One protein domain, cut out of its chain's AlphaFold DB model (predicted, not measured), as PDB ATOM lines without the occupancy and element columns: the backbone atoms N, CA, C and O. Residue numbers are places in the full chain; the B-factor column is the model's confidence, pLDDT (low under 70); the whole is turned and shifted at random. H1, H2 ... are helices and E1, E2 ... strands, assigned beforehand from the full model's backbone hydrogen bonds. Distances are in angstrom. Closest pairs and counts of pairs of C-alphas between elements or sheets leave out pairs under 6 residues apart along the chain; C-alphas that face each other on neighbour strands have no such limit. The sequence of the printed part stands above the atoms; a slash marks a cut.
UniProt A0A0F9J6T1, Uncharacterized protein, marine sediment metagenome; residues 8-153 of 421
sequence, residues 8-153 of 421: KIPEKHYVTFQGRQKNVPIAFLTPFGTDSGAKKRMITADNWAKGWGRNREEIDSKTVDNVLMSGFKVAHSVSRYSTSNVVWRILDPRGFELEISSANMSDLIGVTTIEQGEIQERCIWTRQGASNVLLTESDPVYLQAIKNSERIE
ATOM      1  N   LYS A   8      47.645  18.711  -7.366       91.88
ATOM      2  CA  LYS A   8      47.549  19.860  -6.454       91.88
ATOM      3  C   LYS A   8      46.709  19.497  -5.247       91.88
ATOM      4  O   LYS A   8      45.726  18.771  -5.389       91.88
ATOM      5  N   ILE A   9      47.041  20.065  -4.099       95.62
ATOM      6  CA  ILE A   9      46.271  19.940  -2.862       95.62
ATOM      7  C   ILE A   9      45.534  21.264  -2.634       95.62
ATOM      8  O   ILE A   9      46.183  22.259  -2.322       95.62
ATOM      9  N   PRO A  10      44.206  21.325  -2.831       95.31
ATOM     10  CA  PRO A  10      43.419  22.494  -2.448       95.31
ATOM     11  C   PRO A  10      43.372  22.631  -0.927       95.31
ATOM     12  O   PRO A  10      43.244  21.621  -0.245       95.31
ATOM     13  N   GLU A  11      43.382  23.855  -0.396       95.88
ATOM     14  CA  GLU A  11      43.194  24.094   1.046       95.88
ATOM     15  C   GLU A  11      41.777  23.733   1.515       95.88
ATOM     16  O   GLU A  11      41.576  23.201   2.604       95.88
ATOM     17  N   LYS A  12      40.775  24.029   0.677       97.44
ATOM     18  CA  LYS A  12      39.355  23.803   0.957       97.44
ATOM     19  C   LYS A  12      38.633  23.259  -0.263       97.44
ATOM     20  O   LYS A  12      38.993  23.543  -1.410       97.44
ATOM     21  N   HIS A  13      37.552  22.539  -0.008       98.25
ATOM     22  CA  HIS A  13      36.654  22.040  -1.034       98.25
ATOM     23  C   HIS A  13      35.244  22.579  -0.839       98.25
ATOM     24  O   HIS A  13      34.743  22.657   0.278       98.25
ATOM     25  N   TYR A  14      34.603  22.911  -1.953       98.25
ATOM     26  CA  TYR A  14      33.166  23.114  -2.026       98.25
ATOM     27  C   TYR A  14      32.512  21.781  -2.387       98.25
ATOM     28  O   TYR A  14      32.902  21.138  -3.368       98.25
ATOM     29  N   VAL A  15      31.556  21.357  -1.565       98.00
ATOM     30  CA  VAL A  15      30.900  20.053  -1.655       98.00
ATOM     31  C   VAL A  15      29.414  20.269  -1.873       98.00
ATOM     32  O   VAL A  15      28.760  20.930  -1.067       98.00
ATOM     33  N   THR A  16      28.885  19.702  -2.951       97.00
ATOM     34  CA  THR A  16      27.443  19.674  -3.224       97.00
ATOM     35  C   THR A  16      26.935  18.243  -3.153       97.00
ATOM     36  O   THR A  16      27.711  17.305  -3.331       97.00
ATOM     37  N   PHE A  17      25.646  18.052  -2.882       95.19
ATOM     38  CA  PHE A  17      25.080  16.728  -2.625       95.19
ATOM     39  C   PHE A  17      23.914  16.429  -3.550       95.19
ATOM     40  O   PHE A  17      23.108  17.296  -3.874       95.19
ATOM     41  N   GLN A  18      23.792  15.171  -3.953       90.62
ATOM     42  CA  GLN A  18      22.646  14.692  -4.704       90.62
ATOM     43  C   GLN A  18      21.689  13.948  -3.763       90.62
ATOM     44  O   GLN A  18      21.980  12.831  -3.336       90.62
ATOM     45  N   GLY A  19      20.508  14.525  -3.508       79.75
ATOM     46  CA  GLY A  19      19.458  13.973  -2.633       79.75
ATOM     47  C   GLY A  19      18.724  12.735  -3.172       79.75
ATOM     48  O   GLY A  19      17.514  12.615  -3.027       79.75
ATOM     49  N   ARG A  20      19.412  11.824  -3.877       75.88
ATOM     50  CA  ARG A  20      18.808  10.589  -4.421       75.88
ATOM     51  C   ARG A  20      18.892   9.392  -3.474       75.88
ATOM     52  O   ARG A  20      18.163   8.425  -3.684       75.88
ATOM     53  N   GLN A  21      19.807   9.398  -2.508       71.75
ATOM     54  CA  GLN A  21      20.060   8.244  -1.643       71.75
ATOM     55  C   GLN A  21      19.559   8.487  -0.225       71.75
ATOM     56  O   GLN A  21      19.736   9.570   0.317       71.75
ATOM     57  N   LYS A  22      18.937   7.456   0.360       69.75
ATOM     58  CA  LYS A  22      18.293   7.534   1.678       69.75
ATOM     59  C   LYS A  22      19.265   7.497   2.863       69.75
ATOM     60  O   LYS A  22      18.880   7.930   3.938       69.75
ATOM     61  N   ASN A  23      20.479   6.966   2.681       85.12
ATOM     62  CA  ASN A  23      21.398   6.704   3.795       85.12
ATOM     63  C   ASN A  23      22.559   7.698   3.829       85.12
ATOM     64  O   ASN A  23      22.663   8.487   4.760       85.12
ATOM     65  N   VAL A  24      23.422   7.666   2.811       90.75
ATOM     66  CA  VAL A  24      24.585   8.552   2.713       90.75
ATOM     67  C   VAL A  24      24.469   9.373   1.430       90.75
ATOM     68  O   VAL A  24      24.254   8.794   0.360       90.75
ATOM     69  N   PRO A  25      24.567  10.710   1.496       93.44
ATOM     70  CA  PRO A  25      24.473  11.539   0.308       93.44
ATOM     71  C   PRO A  25      25.699  11.341  -0.589       93.44
ATOM     72  O   PRO A  25      26.844  11.356  -0.129       93.44
ATOM     73  N   ILE A  26      25.458  11.212  -1.896       94.50
ATOM     74  CA  ILE A  26      26.525  11.239  -2.902       94.50
ATOM     75  C   ILE A  26      26.925  12.695  -3.101       94.50
ATOM     76  O   ILE A  26      26.073  13.542  -3.385       94.50
ATOM     77  N   ALA A  27      28.213  12.970  -2.985       96.38
ATOM     78  CA  ALA A  27      28.768  14.299  -3.112       96.38
ATOM     79  C   ALA A  27      29.439  14.536  -4.472       96.38
ATOM     80  O   ALA A  27      29.883  13.615  -5.159       96.38
ATOM     81  N   PHE A  28      29.563  15.811  -4.828       96.19
ATOM     82  CA  PHE A  28      30.465  16.303  -5.857       96.19
ATOM     83  C   PHE A  28      31.439  17.287  -5.215       96.19
ATOM     84  O   PHE A  28      31.043  18.315  -4.667       96.19
ATOM     85  N   LEU A  29      32.727  16.959  -5.288       96.81
ATOM     86  CA  LEU A  29      33.811  17.725  -4.681       96.81
ATOM     87  C   LEU A  29      34.501  18.600  -5.736       96.81
ATOM     88  O   LEU A  29      34.935  18.099  -6.777       96.81
ATOM     89  N   THR A  30      34.662  19.895  -5.464       97.06
ATOM     90  CA  THR A  30      35.479  20.799  -6.290       97.06
ATOM     91  C   THR A  30      36.347  21.704  -5.414       97.06
ATOM     92  O   THR A  30      35.905  22.089  -4.331       97.06
ATOM     93  N   PRO A  31      37.573  22.075  -5.838       96.62
ATOM     94  CA  PRO A  31      38.381  23.052  -5.111       96.62
ATOM     95  C   PRO A  31      37.609  24.357  -4.902       96.62
ATOM     96  O   PRO A  31      37.074  24.919  -5.867       96.62
ATOM     97  N   PHE A  32      37.567  24.836  -3.660       96.75
ATOM     98  CA  PHE A  32      37.000  26.142  -3.342       96.75
ATOM     99  C   PHE A  32      37.920  27.256  -3.862       96.75
ATOM    100  O   PHE A  32      39.142  27.117  -3.878       96.75
ATOM    101  N   GLY A  33      37.338  28.369  -4.301       94.06
ATOM    102  CA  GLY A  33      38.104  29.530  -4.738       94.06
ATOM    103  C   GLY A  33      37.212  30.694  -5.146       94.06
ATOM    104  O   GLY A  33      36.032  30.527  -5.448       94.06
ATOM    105  N   THR A  34      37.788  31.891  -5.163       93.25
ATOM    106  CA  THR A  34      37.069  33.139  -5.466       93.25
ATOM    107  C   THR A  34      37.246  33.599  -6.913       93.25
ATOM    108  O   THR A  34      36.519  34.489  -7.372       93.25
ATOM    109  N   ASP A  35      38.177  32.987  -7.653       92.19
ATOM    110  CA  ASP A  35      38.427  33.298  -9.055       92.19
ATOM    111  C   ASP A  35      37.269  32.850  -9.962       92.19
ATOM    112  O   ASP A  35      36.447  31.997  -9.618       92.19
ATOM    113  N   SER A  36      37.199  33.427 -11.162       90.69
ATOM    114  CA  SER A  36      36.134  33.134 -12.125       90.69
ATOM    115  C   SER A  36      36.093  31.659 -12.544       90.69
ATOM    116  O   SER A  36      35.014  31.128 -12.809       90.69
ATOM    117  N   GLY A  37      37.239  30.975 -12.571       89.62
ATOM    118  CA  GLY A  37      37.323  29.548 -12.853       89.62
ATOM    119  C   GLY A  37      36.760  28.704 -11.713       89.62
ATOM    120  O   GLY A  37      35.991  27.779 -11.972       89.62
ATOM    121  N   ALA A  38      37.098  29.024 -10.462       93.50
ATOM    122  CA  ALA A  38      36.529  28.362  -9.287       93.50
ATOM    123  C   ALA A  38      35.011  28.539  -9.205       93.50
ATOM    124  O   ALA A  38      34.294  27.545  -9.099       93.50
ATOM    125  N   LYS A  39      34.512  29.765  -9.399       95.75
ATOM    126  CA  LYS A  39      33.070  30.052  -9.439       95.75
ATOM    127  C   LYS A  39      32.343  29.229 -10.502       95.75
ATOM    128  O   LYS A  39      31.312  28.633 -10.212       95.75
ATOM    129  N   LYS A  40      32.897  29.130 -11.718       95.75
ATOM    130  CA  LYS A  40      32.324  28.282 -12.780       95.75
ATOM    131  C   LYS A  40      32.248  26.810 -12.366       95.75
ATOM    132  O   LYS A  40      31.228  26.175 -12.612       95.75
ATOM    133  N   ARG A  41      33.288  26.277 -11.712       95.00
ATOM    134  CA  ARG A  41      33.290  24.890 -11.213       95.00
ATOM    135  C   ARG A  41      32.258  24.667 -10.106       95.00
ATOM    136  O   ARG A  41      31.593  23.638 -10.123       95.00
ATOM    137  N   MET A  42      32.100  25.620  -9.187       96.69
ATOM    138  CA  MET A  42      31.073  25.563  -8.139       96.69
ATOM    139  C   MET A  42      29.665  25.559  -8.746       96.69
ATOM    140  O   MET A  42      28.889  24.667  -8.436       96.69
ATOM    141  N   ILE A  43      29.390  26.432  -9.723       95.44
ATOM    142  CA  ILE A  43      28.115  26.435 -10.465       95.44
ATOM    143  C   ILE A  43      27.871  25.085 -11.158       95.44
ATOM    144  O   ILE A  43      26.752  24.579 -11.169       95.44
ATOM    145  N   THR A  44      28.906  24.471 -11.745       95.06
ATOM    146  CA  THR A  44      28.788  23.118 -12.313       95.06
ATOM    147  C   THR A  44      28.423  22.082 -11.246       95.06
ATOM    148  O   THR A  44      27.562  21.241 -11.503       95.06
ATOM    149  N   ALA A  45      29.030  22.154 -10.059       95.00
ATOM    150  CA  ALA A  45      28.711  21.272  -8.936       95.00
ATOM    151  C   ALA A  45      27.274  21.486  -8.421       95.00
ATOM    152  O   ALA A  45      26.579  20.509  -8.140       95.00
ATOM    153  N   ASP A  46      26.797  22.732  -8.364       94.56
ATOM    154  CA  ASP A  46      25.420  23.067  -7.974       94.56
ATOM    155  C   ASP A  46      24.410  22.526  -8.996       94.56
ATOM    156  O   ASP A  46      23.414  21.892  -8.647       94.56
ATOM    157  N   ASN A  47      24.689  22.713 -10.289       92.31
ATOM    158  CA  ASN A  47      23.853  22.180 -11.364       92.31
ATOM    159  C   ASN A  47      23.813  20.643 -11.345       92.31
ATOM    160  O   ASN A  47      22.763  20.044 -11.582       92.31
ATOM    161  N   TRP A  48      24.939  19.994 -11.035       92.00
ATOM    162  CA  TRP A  48      24.998  18.542 -10.866       92.00
ATOM    163  C   TRP A  48      24.141  18.055  -9.684       92.00
ATOM    164  O   TRP A  48      23.423  17.057  -9.824       92.00
ATOM    165  N   ALA A  49      24.179  18.771  -8.554       92.06
ATOM    166  CA  ALA A  49      23.417  18.449  -7.347       92.06
ATOM    167  C   ALA A  49      21.903  18.505  -7.597       92.06
ATOM    168  O   ALA A  49      21.198  17.526  -7.328       92.06
ATOM    169  N   LYS A  50      21.432  19.582  -8.246       88.75
ATOM    170  CA  LYS A  50      20.040  19.724  -8.715       88.75
ATOM    171  C   LYS A  50      19.643  18.559  -9.624       88.75
ATOM    172  O   LYS A  50      18.605  17.919  -9.446       88.75
ATOM    173  N   GLY A  51      20.531  18.212 -10.557       80.75
ATOM    174  CA  GLY A  51      20.330  17.165 -11.551       80.75
ATOM    175  C   GLY A  51      19.081  17.368 -12.417       80.75
ATOM    176  O   GLY A  51      18.444  18.413 -12.411       80.75
ATOM    177  N   TRP A  52      18.732  16.342 -13.194       70.62
ATOM    178  CA  TRP A  52      17.574  16.365 -14.091       70.62
ATOM    179  C   TRP A  52      16.376  15.689 -13.394       70.62
ATOM    180  O   TRP A  52      16.373  14.467 -13.229       70.62
ATOM    181  N   GLY A  53      15.403  16.461 -12.895       65.94
ATOM    182  CA  GLY A  53      14.159  15.943 -12.294       65.94
ATOM    183  C   GLY A  53      13.463  16.928 -11.343       65.94
ATOM    184  O   GLY A  53      14.131  17.737 -10.714       65.94
ATOM    185  N   ARG A  54      12.125  16.862 -11.236       60.00
ATOM    186  CA  ARG A  54      11.292  17.845 -10.501       60.00
ATOM    187  C   ARG A  54      11.187  17.635  -8.979       60.00
ATOM    188  O   ARG A  54      10.787  18.564  -8.297       60.00
ATOM    189  N   ASN A  55      11.561  16.466  -8.451       65.25
ATOM    190  CA  ASN A  55      11.355  16.106  -7.038       65.25
ATOM    191  C   ASN A  55      12.661  15.629  -6.394       65.25
ATOM    192  O   ASN A  55      12.855  14.426  -6.210       65.25
ATOM    193  N   ARG A  56      13.585  16.543  -6.097       71.31
ATOM    194  CA  ARG A  56      14.768  16.210  -5.295       71.31
ATOM    195  C   ARG A  56      14.854  17.125  -4.100       71.31
ATOM    196  O   ARG A  56      14.631  18.321  -4.228       71.31
ATOM    197  N   GLU A  57      15.183  16.519  -2.972       79.62
ATOM    198  CA  GLU A  57      15.546  17.245  -1.771       79.62
ATOM    199  C   GLU A  57      16.830  18.028  -2.056       79.62
ATOM    200  O   GLU A  57      17.840  17.459  -2.491       79.62
ATOM    201  N   GLU A  58      16.744  19.347  -1.910       83.06
ATOM    202  CA  GLU A  58      17.895  20.231  -2.003       83.06
ATOM    203  C   GLU A  58      18.640  20.137  -0.675       83.06
ATOM    204  O   GLU A  58      18.103  20.460   0.381       83.06
ATOM    205  N   ILE A  59      19.856  19.607  -0.735       88.56
ATOM    206  CA  ILE A  59      20.748  19.525   0.414       88.56
ATOM    207  C   ILE A  59      21.738  20.672   0.270       88.56
ATOM    208  O   ILE A  59      22.408  20.776  -0.765       88.56
ATOM    209  N   ASP A  60      21.841  21.495   1.311       93.44
ATOM    210  CA  ASP A  60      22.747  22.636   1.324       93.44
ATOM    211  C   ASP A  60      24.186  22.208   1.031       93.44
ATOM    212  O   ASP A  60      24.720  21.228   1.570       93.44
ATOM    213  N   SER A  61      24.829  22.970   0.155       96.31
ATOM    214  CA  SER A  61      26.247  22.814  -0.104       96.31
ATOM    215  C   SER A  61      27.059  23.227   1.122       96.31
ATOM    216  O   SER A  61      26.659  24.074   1.922       96.31
ATOM    217  N   LYS A  62      28.241  22.632   1.279       97.06
ATOM    218  CA  LYS A  62      29.142  22.960   2.386       97.06
ATOM    219  C   LYS A  62      30.563  23.166   1.899       97.06
ATOM    220  O   LYS A  62      31.021  22.508   0.969       97.06
ATOM    221  N   THR A  63      31.272  24.077   2.555       98.06
ATOM    222  CA  THR A  63      32.719  24.219   2.381       98.06
ATOM    223  C   THR A  63      33.411  23.438   3.486       98.06
ATOM    224  O   THR A  63      33.072  23.606   4.655       98.06
ATOM    225  N   VAL A  64      34.354  22.573   3.122       97.81
ATOM    226  CA  VAL A  64      35.121  21.750   4.066       97.81
ATOM    227  C   VAL A  64      36.608  22.031   3.925       97.81
ATOM    228  O   VAL A  64      37.105  22.221   2.811       97.81
ATOM    229  N   ASP A  65      37.319  22.031   5.048       98.19
ATOM    230  CA  ASP A  65      38.778  22.105   5.051       98.19
ATOM    231  C   ASP A  65      39.365  20.785   4.549       98.19
ATOM    232  O   ASP A  65      38.850  19.706   4.845       98.19
ATOM    233  N   ASN A  66      40.433  20.856   3.761       97.75
ATOM    234  CA  ASN A  66      41.084  19.689   3.187       97.75
ATOM    235  C   ASN A  66      42.346  19.329   3.972       97.75
ATOM    236  O   ASN A  66      43.464  19.640   3.573       97.75
ATOM    237  N   VAL A  67      42.144  18.676   5.110       97.50
ATOM    238  CA  VAL A  67      43.229  18.199   5.975       97.50
ATOM    239  C   VAL A  67      43.367  16.680   5.876       97.50
ATOM    240  O   VAL A  67      42.391  15.993   5.566       97.50
ATOM    241  N   LEU A  68      44.574  16.167   6.138       97.88
ATOM    242  CA  LEU A  68      44.838  14.730   6.263       97.88
ATOM    243  C   LEU A  68      43.964  14.135   7.371       97.88
ATOM    244  O   LEU A  68      44.016  14.592   8.514       97.88
ATOM    245  N   MET A  69      43.175  13.114   7.044       97.94
ATOM    246  CA  MET A  69      42.224  12.507   7.977       97.94
ATOM    247  C   MET A  69      42.153  10.991   7.813       97.94
ATOM    248  O   MET A  69      42.217  10.482   6.700       97.94
ATOM    249  N   SER A  70      41.989  10.277   8.923       98.06
ATOM    250  CA  SER A  70      41.676   8.840   8.934       98.06
ATOM    251  C   SER A  70      40.164   8.601   8.824       98.06
ATOM    252  O   SER A  70      39.369   9.535   8.962       98.06
ATOM    253  N   GLY A  71      39.764   7.343   8.620       97.81
ATOM    254  CA  GLY A  71      38.357   6.923   8.647       97.81
ATOM    255  C   GLY A  71      37.665   6.901   7.284       97.81
ATOM    256  O   GLY A  71      36.439   6.808   7.220       97.81
ATOM    257  N   PHE A  72      38.428   6.989   6.192       98.50
ATOM    258  CA  PHE A  72      37.902   6.779   4.844       98.50
ATOM    259  C   PHE A  72      37.561   5.303   4.638       98.50
ATOM    260  O   PHE A  72      38.364   4.431   4.969       98.50
ATOM    261  N   LYS A  73      36.390   5.009   4.061       98.44
ATOM    262  CA  LYS A  73      35.953   3.622   3.826       98.44
ATOM    263  C   LYS A  73      35.556   3.381   2.380       98.44
ATOM    264  O   LYS A  73      34.849   4.182   1.780       98.44
ATOM    265  N   VAL A  74      35.970   2.254   1.825       97.94
ATOM    266  CA  VAL A  74      35.509   1.746   0.535       97.94
ATOM    267  C   VAL A  74      34.085   1.227   0.722       97.94
ATOM    268  O   VAL A  74      33.874   0.247   1.430       97.94
ATOM    269  N   ALA A  75      33.108   1.891   0.106       95.44
ATOM    270  CA  ALA A  75      31.704   1.500   0.198       95.44
ATOM    271  C   ALA A  75      31.386   0.379  -0.804       95.44
ATOM    272  O   ALA A  75      31.171  -0.769  -0.423       95.44
ATOM    273  N   HIS A  76      31.400   0.690  -2.103       94.94
ATOM    274  CA  HIS A  76      31.123  -0.271  -3.177       94.94
ATOM    275  C   HIS A  76      31.559   0.267  -4.540       94.94
ATOM    276  O   HIS A  76      31.713   1.474  -4.746       94.94
ATOM    277  N   SER A  77      31.723  -0.631  -5.511       93.50
ATOM    278  CA  SER A  77      31.918  -0.262  -6.913       93.50
ATOM    279  C   SER A  77      30.589   0.099  -7.582       93.50
ATOM    280  O   SER A  77      29.564  -0.539  -7.336       93.50
ATOM    281  N   VAL A  78      30.613   1.065  -8.496       90.69
ATOM    282  CA  VAL A  78      29.476   1.447  -9.338       90.69
ATOM    283  C   VAL A  78      29.876   1.317 -10.801       90.69
ATOM    284  O   VAL A  78      30.819   1.959 -11.265       90.69
ATOM    285  N   SER A  79      29.131   0.508 -11.549       86.56
ATOM    286  CA  SER A  79      29.262   0.407 -13.001       86.56
ATOM    287  C   SER A  79      28.314   1.383 -13.692       86.56
ATOM    288  O   SER A  79      27.108   1.381 -13.425       86.56
ATOM    289  N   ARG A  80      28.822   2.189 -14.627       79.50
ATOM    290  CA  ARG A  80      27.975   3.042 -15.474       79.50
ATOM    291  C   ARG A  80      27.588   2.297 -16.752       79.50
ATOM    292  O   ARG A  80      28.457   1.966 -17.554       79.50
ATOM    293  N   TYR A  81      26.282   2.115 -16.969       72.56
ATOM    294  CA  TYR A  81      25.709   1.376 -18.110       72.56
ATOM    295  C   TYR A  81      26.208   1.834 -19.493       72.56
ATOM    296  O   TYR A  81      26.216   1.043 -20.425       72.56
ATOM    297  N   SER A  82      26.611   3.101 -19.646       73.56
ATOM    298  CA  SER A  82      26.919   3.699 -20.953       73.56
ATOM    299  C   SER A  82      28.398   3.728 -21.342       73.56
ATOM    300  O   SER A  82      28.698   3.982 -22.502       73.56
ATOM    301  N   THR A  83      29.328   3.537 -20.402       73.62
ATOM    302  CA  THR A  83      30.769   3.763 -20.665       73.62
ATOM    303  C   THR A  83      31.662   2.601 -20.253       73.62
ATOM    304  O   THR A  83      32.873   2.708 -20.401       73.62
ATOM    305  N   SER A  84      31.099   1.518 -19.700       72.56
ATOM    306  CA  SER A  84      31.835   0.398 -19.078       72.56
ATOM    307  C   SER A  84      32.849   0.814 -18.000       72.56
ATOM    308  O   SER A  84      33.573  -0.023 -17.467       72.56
ATOM    309  N   ASN A  85      32.880   2.097 -17.630       84.50
ATOM    310  CA  ASN A  85      33.759   2.627 -16.608       84.50
ATOM    311  C   ASN A  85      33.208   2.244 -15.236       84.50
ATOM    312  O   ASN A  85      32.082   2.606 -14.873       84.50
ATOM    313  N   VAL A  86      34.029   1.519 -14.482       89.12
ATOM    314  CA  VAL A  86      33.806   1.239 -13.067       89.12
ATOM    315  C   VAL A  86      34.450   2.358 -12.258       89.12
ATOM    316  O   VAL A  86      35.600   2.730 -12.490       89.12
ATOM    317  N   VAL A  87      33.683   2.912 -11.326       94.50
ATOM    318  CA  VAL A  87      34.164   3.857 -10.314       94.50
ATOM    319  C   VAL A  87      33.920   3.266  -8.934       94.50
ATOM    320  O   VAL A  87      33.040   2.423  -8.761       94.50
ATOM    321  N   TRP A  88      34.693   3.700  -7.952       97.00
ATOM    322  CA  TRP A  88      34.596   3.226  -6.576       97.00
ATOM    323  C   TRP A  88      34.056   4.330  -5.695       97.00
ATOM    324  O   TRP A  88      34.518   5.467  -5.782       97.00
ATOM    325  N   ARG A  89      33.078   4.002  -4.852       96.56
ATOM    326  CA  ARG A  89      32.581   4.935  -3.851       96.56
ATOM    327  C   ARG A  89      33.396   4.838  -2.583       96.56
ATOM    328  O   ARG A  89      33.539   3.755  -2.017       96.56
ATOM    329  N   ILE A  90      33.881   5.985  -2.142       98.00
ATOM    330  CA  ILE A  90      34.587   6.154  -0.885       98.00
ATOM    331  C   ILE A  90      33.709   6.993   0.032       98.00
ATOM    332  O   ILE A  90      33.345   8.119  -0.312       98.00
ATOM    333  N   LEU A  91      33.376   6.441   1.192       98.19
ATOM    334  CA  LEU A  91      32.785   7.169   2.299       98.19
ATOM    335  C   LEU A  91      33.865   8.057   2.921       98.19
ATOM    336  O   LEU A  91      34.826   7.565   3.514       98.19
ATOM    337  N   ASP A  92      33.698   9.365   2.770       98.25
ATOM    338  CA  ASP A  92      34.486  10.364   3.475       98.25
ATOM    339  C   ASP A  92      34.024  10.406   4.947       98.25
ATOM    340  O   ASP A  92      32.810  10.436   5.202       98.25
ATOM    341  N   PRO A  93      34.944  10.447   5.929       98.06
ATOM    342  CA  PRO A  93      34.613  10.546   7.356       98.06
ATOM    343  C   PRO A  93      33.726  11.758   7.712       98.06
ATOM    344  O   PRO A  93      33.131  11.798   8.786       98.06
ATOM    345  N   ARG A  94      33.576  12.740   6.812       97.38
ATOM    346  CA  ARG A  94      32.654  13.887   6.932       97.38
ATOM    347  C   ARG A  94      31.208  13.577   6.506       97.38
ATOM    348  O   ARG A  94      30.412  14.517   6.350       97.38
ATOM    349  N   GLY A  95      30.873  12.302   6.297       96.50
ATOM    350  CA  GLY A  95      29.503  11.794   6.167       96.50
ATOM    351  C   GLY A  95      28.918  11.819   4.754       96.50
ATOM    352  O   GLY A  95      27.714  12.013   4.604       96.50
ATOM    353  N   PHE A  96      29.740  11.674   3.714       96.44
ATOM    354  CA  PHE A  96      29.273  11.635   2.322       96.44
ATOM    355  C   PHE A  96      30.115  10.699   1.455       96.44
ATOM    356  O   PHE A  96      31.271  10.432   1.768       96.44
ATOM    357  N   GLU A  97      29.550  10.219   0.347       97.00
ATOM    358  CA  GLU A  97      30.257   9.357  -0.608       97.00
ATOM    359  C   GLU A  97      30.794  10.157  -1.798       97.00
ATOM    360  O   GLU A  97      30.077  10.963  -2.392       97.00
ATOM    361  N   LEU A  98      32.035   9.885  -2.196       96.75
ATOM    362  CA  LEU A  98      32.651  10.400  -3.421       96.75
ATOM    363  C   LEU A  98      33.077   9.258  -4.336       96.75
ATOM    364  O   LEU A  98      33.361   8.157  -3.878       96.75
ATOM    365  N   GLU A  99      33.140   9.527  -5.637       96.00
ATOM    366  CA  GLU A  99      33.600   8.558  -6.633       96.00
ATOM    367  C   GLU A  99      35.083   8.778  -6.969       96.00
ATOM    368  O   GLU A  99      35.483   9.890  -7.319       96.00
ATOM    369  N   ILE A 100      35.877   7.704  -6.927       96.25
ATOM    370  CA  ILE A 100      37.244   7.646  -7.465       96.25
ATOM    371  C   ILE A 100      37.319   6.674  -8.648       96.25
ATOM    372  O   ILE A 100      36.490   5.773  -8.797       96.25
ATOM    373  N   SER A 101      38.310   6.853  -9.520       95.00
ATOM    374  CA  SER A 101      38.533   5.939 -10.646       95.00
ATOM    375  C   SER A 101      39.104   4.597 -10.173       95.00
ATOM    376  O   SER A 101      39.775   4.527  -9.145       95.00
ATOM    377  N   SER A 102      38.911   3.532 -10.957       94.94
ATOM    378  CA  SER A 102      39.584   2.249 -10.699       94.94
ATOM    379  C   SER A 102      41.110   2.354 -10.706       94.94
ATOM    380  O   SER A 102      41.756   1.611  -9.979       94.94
ATOM    381  N   ALA A 103      41.686   3.285 -11.476       93.69
ATOM    382  CA  ALA A 103      43.125   3.549 -11.445       93.69
ATOM    383  C   ALA A 103      43.561   4.069 -10.066       93.69
ATOM    384  O   ALA A 103      44.424   3.470  -9.442       93.69
ATOM    385  N   ASN A 104      42.875   5.090  -9.534       95.88
ATOM    386  CA  ASN A 104      43.173   5.604  -8.195       95.88
ATOM    387  C   ASN A 104      42.937   4.541  -7.107       95.88
ATOM    388  O   ASN A 104      43.729   4.451  -6.175       95.88
ATOM    389  N   MET A 105      41.893   3.715  -7.232       96.88
ATOM    390  CA  MET A 105      41.667   2.603  -6.302       96.88
ATOM    391  C   MET A 105      42.799   1.564  -6.354       96.88
ATOM    392  O   MET A 105      43.237   1.085  -5.312       96.88
ATOM    393  N   SER A 106      43.291   1.229  -7.552       95.62
ATOM    394  CA  SER A 106      44.438   0.330  -7.729       95.62
ATOM    395  C   SER A 106      45.698   0.894  -7.077       95.62
ATOM    396  O   SER A 106      46.422   0.143  -6.428       95.62
ATOM    397  N   ASP A 107      45.942   2.199  -7.224       94.50
ATOM    398  CA  ASP A 107      47.081   2.871  -6.595       94.50
ATOM    399  C   ASP A 107      46.977   2.788  -5.067       94.50
ATOM    400  O   ASP A 107      47.932   2.370  -4.419       94.50
ATOM    401  N   LEU A 108      45.794   3.069  -4.496       95.94
ATOM    402  CA  LEU A 108      45.546   2.952  -3.052       95.94
ATOM    403  C   LEU A 108      45.844   1.542  -2.535       95.94
ATOM    404  O   LEU A 108      46.586   1.400  -1.568       95.94
ATOM    405  N   ILE A 109      45.330   0.500  -3.197       96.06
ATOM    406  CA  ILE A 109      45.589  -0.902  -2.811       96.06
ATOM    407  C   ILE A 109      47.093  -1.219  -2.827       96.06
ATOM    408  O   ILE A 109      47.558  -2.026  -2.028       96.06
ATOM    409  N   GLY A 110      47.854  -0.599  -3.733       95.12
ATOM    410  CA  GLY A 110      49.293  -0.819  -3.853       95.12
ATOM    411  C   GLY A 110      50.138  -0.145  -2.769       95.12
ATOM    412  O   GLY A 110      51.273  -0.572  -2.558       95.12
ATOM    413  N   VAL A 111      49.620   0.891  -2.099       93.56
ATOM    414  CA  VAL A 111      50.405   1.724  -1.165       93.56
ATOM    415  C   VAL A 111      49.882   1.734   0.268       93.56
ATOM    416  O   VAL A 111      50.602   2.194   1.146       93.56
ATOM    417  N   THR A 112      48.673   1.229   0.532       95.38
ATOM    418  CA  THR A 112      48.056   1.299   1.865       95.38
ATOM    419  C   THR A 112      47.441  -0.013   2.336       95.38
ATOM    420  O   THR A 112      47.202  -0.939   1.564       95.38
ATOM    421  N   THR A 113      47.152  -0.080   3.636       97.31
ATOM    422  CA  THR A 113      46.393  -1.179   4.241       97.31
ATOM    423  C   THR A 113      44.913  -0.820   4.302       97.31
ATOM    424  O   THR A 113      44.530   0.230   4.823       97.31
ATOM    425  N   ILE A 114      44.073  -1.722   3.792       97.56
ATOM    426  CA  ILE A 114      42.615  -1.625   3.867       97.56
ATOM    427  C   ILE A 114      42.109  -2.807   4.689       97.56
ATOM    428  O   ILE A 114      42.202  -3.954   4.257       97.56
ATOM    429  N   GLU A 115      41.551  -2.528   5.861       97.75
ATOM    430  CA  GLU A 115      41.015  -3.542   6.769       97.75
ATOM    431  C   GLU A 115      39.499  -3.385   6.865       97.75
ATOM    432  O   GLU A 115      38.996  -2.320   7.206       97.75
ATOM    433  N   GLN A 116      38.757  -4.436   6.501       96.50
ATOM    434  CA  GLN A 116      37.284  -4.431   6.494       96.50
ATOM    435  C   GLN A 116      36.674  -3.238   5.728       96.50
ATOM    436  O   GLN A 116      35.632  -2.697   6.092       96.50
ATOM    437  N   GLY A 117      37.341  -2.827   4.646       96.19
ATOM    438  CA  GLY A 117      36.942  -1.687   3.821       96.19
ATOM    439  C   GLY A 117      37.408  -0.328   4.347       96.19
ATOM    440  O   GLY A 117      37.276   0.649   3.623       96.19
ATOM    441  N   GLU A 118      37.983  -0.225   5.543       98.31
ATOM    442  CA  GLU A 118      38.524   1.024   6.084       98.31
ATOM    443  C   GLU A 118      40.002   1.199   5.726       98.31
ATOM    444  O   GLU A 118      40.834   0.326   5.991       98.31
ATOM    445  N   ILE A 119      40.320   2.345   5.122       98.25
ATOM    446  CA  ILE A 119      41.688   2.756   4.813       98.25
ATOM    447  C   ILE A 119      42.335   3.206   6.124       98.25
ATOM    448  O   ILE A 119      41.886   4.173   6.740       98.25
ATOM    449  N   GLN A 120      43.367   2.482   6.555       98.06
ATOM    450  CA  GLN A 120      43.967   2.667   7.881       98.06
ATOM    451  C   GLN A 120      44.767   3.972   7.992       98.06
ATOM    452  O   GLN A 120      44.847   4.587   9.056       98.06
ATOM    453  N   GLU A 121      45.356   4.417   6.887       97.06
ATOM    454  CA  GLU A 121      46.154   5.636   6.849       97.06
ATOM    455  C   GLU A 121      45.309   6.907   6.761       97.06
ATOM    456  O   GLU A 121      44.124   6.902   6.422       97.06
ATOM    457  N   ARG A 122      45.956   8.040   7.048       98.31
ATOM    458  CA  ARG A 122      45.363   9.346   6.777       98.31
ATOM    459  C   ARG A 122      45.367   9.604   5.278       98.31
ATOM    460  O   ARG A 122      46.405   9.483   4.629       98.31
ATOM    461  N   CYS A 123      44.225  10.034   4.759       98.31
ATOM    462  CA  CYS A 123      44.064  10.394   3.361       98.31
ATOM    463  C   CYS A 123      43.734  11.876   3.199       98.31
ATOM    464  O   CYS A 123      43.245  12.541   4.117       98.31
ATOM    465  N   ILE A 124      43.990  12.387   2.000       98.19
ATOM    466  CA  ILE A 124      43.667  13.752   1.593       98.19
ATOM    467  C   ILE A 124      43.154  13.771   0.156       98.19
ATOM    468  O   ILE A 124      43.606  13.010  -0.704       98.19
ATOM    469  N   TRP A 125      42.214  14.672  -0.122       98.00
ATOM    470  CA  TRP A 125      41.732  14.886  -1.479       98.00
ATOM    471  C   TRP A 125      42.685  15.789  -2.249       98.00
ATOM    472  O   TRP A 125      43.023  16.891  -1.817       98.00
ATOM    473  N   THR A 126      43.085  15.343  -3.430       96.62
ATOM    474  CA  THR A 126      43.920  16.106  -4.354       96.62
ATOM    475  C   THR A 126      43.224  16.267  -5.699       96.62
ATOM    476  O   THR A 126      42.217  15.619  -6.000       96.62
ATOM    477  N   ARG A 127      43.752  17.168  -6.524       93.06
ATOM    478  CA  ARG A 127      43.238  17.461  -7.855       93.06
ATOM    479  C   ARG A 127      44.300  17.168  -8.898       93.06
ATOM    480  O   ARG A 127      45.323  17.847  -8.935       93.06
ATOM    481  N   GLN A 128      44.008  16.233  -9.792       90.69
ATOM    482  CA  GLN A 128      44.807  15.966 -10.982       90.69
ATOM    483  C   GLN A 128      43.993  16.369 -12.214       90.69
ATOM    484  O   GLN A 128      43.097  15.654 -12.667       90.69
ATOM    485  N   GLY A 129      44.265  17.567 -12.736       87.88
ATOM    486  CA  GLY A 129      43.486  18.143 -13.834       87.88
ATOM    487  C   GLY A 129      41.992  18.264 -13.495       87.88
ATOM    488  O   GLY A 129      41.592  19.064 -12.643       87.88
ATOM    489  N   ALA A 130      41.160  17.480 -14.186       87.75
ATOM    490  CA  ALA A 130      39.707  17.454 -14.014       87.75
ATOM    491  C   ALA A 130      39.197  16.374 -13.034       87.75
ATOM    492  O   ALA A 130      37.990  16.321 -12.775       87.75
ATOM    493  N   SER A 131      40.085  15.571 -12.449       91.19
ATOM    494  CA  SER A 131      39.724  14.462 -11.561       91.19
ATOM    495  C   SER A 131      40.134  14.744 -10.120       91.19
ATOM    496  O   SER A 131      41.186  15.339  -9.871       91.19
ATOM    497  N   ASN A 132      39.297  14.321  -9.171       95.25
ATOM    498  CA  ASN A 132      39.683  14.239  -7.763       95.25
ATOM    499  C   ASN A 132      40.376  12.897  -7.537       95.25
ATOM    500  O   ASN A 132      39.921  11.883  -8.065       95.25
ATOM    501  N   VAL A 133      41.469  12.918  -6.787       96.50
ATOM    502  CA  VAL A 133      42.288  11.742  -6.485       96.50
ATOM    503  C   VAL A 133      42.487  11.698  -4.977       96.50
ATOM    504  O   VAL A 133      42.893  12.699  -4.383       96.50
ATOM    505  N   LEU A 134      42.168  10.565  -4.361       97.88
ATOM    506  CA  LEU A 134      42.440  10.322  -2.949       97.88
ATOM    507  C   LEU A 134      43.857   9.768  -2.825       97.88
ATOM    508  O   LEU A 134      44.163   8.759  -3.456       97.88
ATOM    509  N   LEU A 135      44.699  10.427  -2.035       97.31
ATOM    510  CA  LEU A 135      46.057   9.970  -1.743       97.31
ATOM    511  C   LEU A 135      46.204   9.715  -0.247       97.31
ATOM    512  O   LEU A 135      45.578  10.411   0.558       97.31
ATOM    513  N   THR A 136      47.052   8.757   0.107       96.88
ATOM    514  CA  THR A 136      47.461   8.494   1.490       96.88
ATOM    515  C   THR A 136      48.705   9.307   1.833       96.88
ATOM    516  O   THR A 136      49.439   9.765   0.957       96.88
ATOM    517  N   GLU A 137      48.953   9.506   3.123       94.94
ATOM    518  CA  GLU A 137      50.131  10.234   3.605       94.94
ATOM    519  C   GLU A 137      51.465   9.564   3.224       94.94
ATOM    520  O   GLU A 137      52.462  10.255   3.018       94.94
ATOM    521  N   SER A 138      51.492   8.233   3.108       91.19
ATOM    522  CA  SER A 138      52.687   7.475   2.706       91.19
ATOM    523  C   SER A 138      52.967   7.502   1.201       91.19
ATOM    524  O   SER A 138      54.064   7.125   0.779       91.19
ATOM    525  N   ASP A 139      52.010   7.951   0.384       92.94
ATOM    526  CA  ASP A 139      52.131   7.912  -1.068       92.94
ATOM    527  C   ASP A 139      53.258   8.856  -1.548       92.94
ATOM    528  O   ASP A 139      53.226  10.068  -1.290       92.94
ATOM    529  N   PRO A 140      54.257   8.369  -2.310       91.25
ATOM    530  CA  PRO A 140      55.269   9.232  -2.919       91.25
ATOM    531  C   PRO A 140      54.675  10.363  -3.777       91.25
ATOM    532  O   PRO A 140      55.266  11.443  -3.882       91.25
ATOM    533  N   VAL A 141      53.504  10.142  -4.383       92.25
ATOM    534  CA  VAL A 141      52.760  11.142  -5.156       92.25
ATOM    535  C   VAL A 141      52.220  12.248  -4.248       92.25
ATOM    536  O   VAL A 141      52.235  13.411  -4.653       92.25
ATOM    537  N   TYR A 142      51.820  11.941  -3.009       93.81
ATOM    538  CA  TYR A 142      51.399  12.953  -2.035       93.81
ATOM    539  C   TYR A 142      52.551  13.907  -1.693       93.81
ATOM    540  O   TYR A 142      52.384  15.127  -1.760       93.81
ATOM    541  N   LEU A 143      53.755  13.380  -1.452       90.81
ATOM    542  CA  LEU A 143      54.944  14.206  -1.201       90.81
ATOM    543  C   LEU A 143      55.280  15.122  -2.389       90.81
ATOM    544  O   LEU A 143      55.709  16.264  -2.211       90.81
ATOM    545  N   GLN A 144      55.070  14.641  -3.618       89.31
ATOM    546  CA  GLN A 144      55.198  15.472  -4.817       89.31
ATOM    547  C   GLN A 144      54.093  16.532  -4.894       89.31
ATOM    548  O   GLN A 144      54.373  17.669  -5.272       89.31
ATOM    549  N   ALA A 145      52.862  16.188  -4.516       91.69
ATOM    550  CA  ALA A 145      51.727  17.102  -4.504       91.69
ATOM    551  C   ALA A 145      51.938  18.277  -3.542       91.69
ATOM    552  O   ALA A 145      51.626  19.404  -3.920       91.69
ATOM    553  N   ILE A 146      52.535  18.049  -2.365       92.69
ATOM    554  CA  ILE A 146      52.933  19.121  -1.435       92.69
ATOM    555  C   ILE A 146      53.897  20.087  -2.127       92.69
ATOM    556  O   ILE A 146      53.599  21.274  -2.257       92.69
ATOM    557  N   LYS A 147      55.010  19.568  -2.665       89.88
ATOM    558  CA  LYS A 147      56.025  20.384  -3.357       89.88
ATOM    559  C   LYS A 147      55.435  21.150  -4.542       89.88
ATOM    560  O   LYS A 147      55.833  22.279  -4.822       89.88
ATOM    561  N   ASN A 148      54.496  20.539  -5.265       88.12
ATOM    562  CA  ASN A 148      53.803  21.187  -6.373       88.12
ATOM    563  C   ASN A 148      52.863  22.294  -5.876       88.12
ATOM    564  O   ASN A 148      52.863  23.370  -6.468       88.12
ATOM    565  N   SER A 149      52.091  22.064  -4.809       88.00
ATOM    566  CA  SER A 149      51.228  23.083  -4.196       88.00
ATOM    567  C   SER A 149      52.035  24.293  -3.724       88.00
ATOM    568  O   SER A 149      51.739  25.405  -4.159       88.00
ATOM    569  N   GLU A 150      53.114  24.076  -2.968       88.62
ATOM    570  CA  GLU A 150      54.031  25.139  -2.523       88.62
ATOM    571  C   GLU A 150      54.597  25.929  -3.712       88.62
ATOM    572  O   GLU A 150      54.634  27.161  -3.715       88.62
ATOM    573  N   ARG A 151      54.998  25.222  -4.778       85.50
ATOM    574  CA  ARG A 151      55.480  25.846  -6.015       85.50
ATOM    575  C   ARG A 151      54.403  26.698  -6.690       85.50
ATOM    576  O   ARG A 151      54.713  27.752  -7.227       85.50
ATOM    577  N   ILE A 152      53.151  26.253  -6.716       84.00
ATOM    578  CA  ILE A 152      52.047  26.965  -7.381       84.00
ATOM    579  C   ILE A 152      51.621  28.213  -6.600       84.00
ATOM    580  O   ILE A 152      51.137  29.179  -7.202       84.00
ATOM    581  N   GLU A 153      51.772  28.188  -5.279       84.44
ATOM    582  CA  GLU A 153      51.528  29.338  -4.410       84.44
ATOM    583  C   GLU A 153      52.554  30.448  -4.634       84.44
ATOM    584  O   GLU A 153      52.180  31.625  -4.673       84.44
TER     585      GLU A 153
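AT A GLANCE: This is residues 8 to 153 of the 421 residues of an uncharacterized protein of marine sediment metagenome (UniProt A0A0F9J6T1). Three small antiparallel sheets gather into one core, with E2 and E6 nearest its middle, and three separate helices lie round the outside. H1 covers one face of the sheet E2 E1 E3, H2 follows straight on from E6 and packs on E8, and H3 lies outside the hairpin E7 E8, at the opposite end of the domain from the long link after H1. The printed part has 146 residues with eight named strands and three named helices, in the order E1 E2 H1 E3 E4 E5 E6 H2 E7 E8 H3, of mixed class. It is compact, with a radius of gyration of the C-alphas of 15.3 A, and rounded, spanning 45 by 38 by 28 A.

IN THESE COORDINATES: E1, residues 12 to 18, begins with C-alpha 12 at (39.355, 23.803, 0.957) and is 19.9 A long. E2 is residues 26 to 31, H1 residues 36 to 50, 21.2 A long, and E3 residues 62 to 65. E4, residues 73 to 79, is 18.4 A long, and E5, residues 86 to 92, is 18.9 A long. E6 is residues 96 to 101, and H2, residues 102 to 111, begins with C-alpha 102 at (39.584, 2.249, -10.699). E7 is residues 123 to 128 and E8 residues 131 to 136. H3, residues 140 to 153, is 20.5 A long and ends with C-alpha 153 at (51.528, 29.338, -4.410).

HOW THE PARTS SIT: E1 is the inner strand of its sheet; N 16 and O 28 of the hairpin E1 and E2 are 3.1 A apart, and N 13 of E1 and O 64 of E3 2.9 A. E2, H1 and E3 form a split strand-helix-strand unit, with E1 between its two strands and a right-handed crossover. H1 is on this sheet in two layers, a helix on one face, at a height of 8.7 A, and runs along the strands at 0 degrees to E1 on the local plane; the closest C-alphas of E1 and H1, Gln 18 and Ala 49, are 4.7 A apart. The closest C-alphas of E2 and E6, Ile 26 and Glu 97, are 4.8 A apart. E4 E5 E6 form a meander, each strand the antiparallel neighbour of the one before, in a strongly twisted sheet; N 75 and O 89 are 2.9 A apart, N 90 and O 98 2.8 A. H2 stands up from this sheet at 47 degrees, and the closest C-alphas of H2 and E8, Asn 104 and Val 133, are 6.4 A apart. In the hairpin E7 and E8, N 126 and O 133 are 2.8 A apart. The closest C-alphas of E8 and H3, Leu 135 and Tyr 142, are 6.1 A apart. In H1, H2 and H3 every O i to N i+4 pair is within hydrogen-bond range.

THE WHOLE: The two C-alphas farthest apart, those of Arg 54 and Pro 140, are 45.4 A apart. The printed part has no cut, and the links H1 to E3 and H2 to E7 are long. The mean pLDDT of the printed part is 92.1; residue 22 and residues 53 to 55 are under 70.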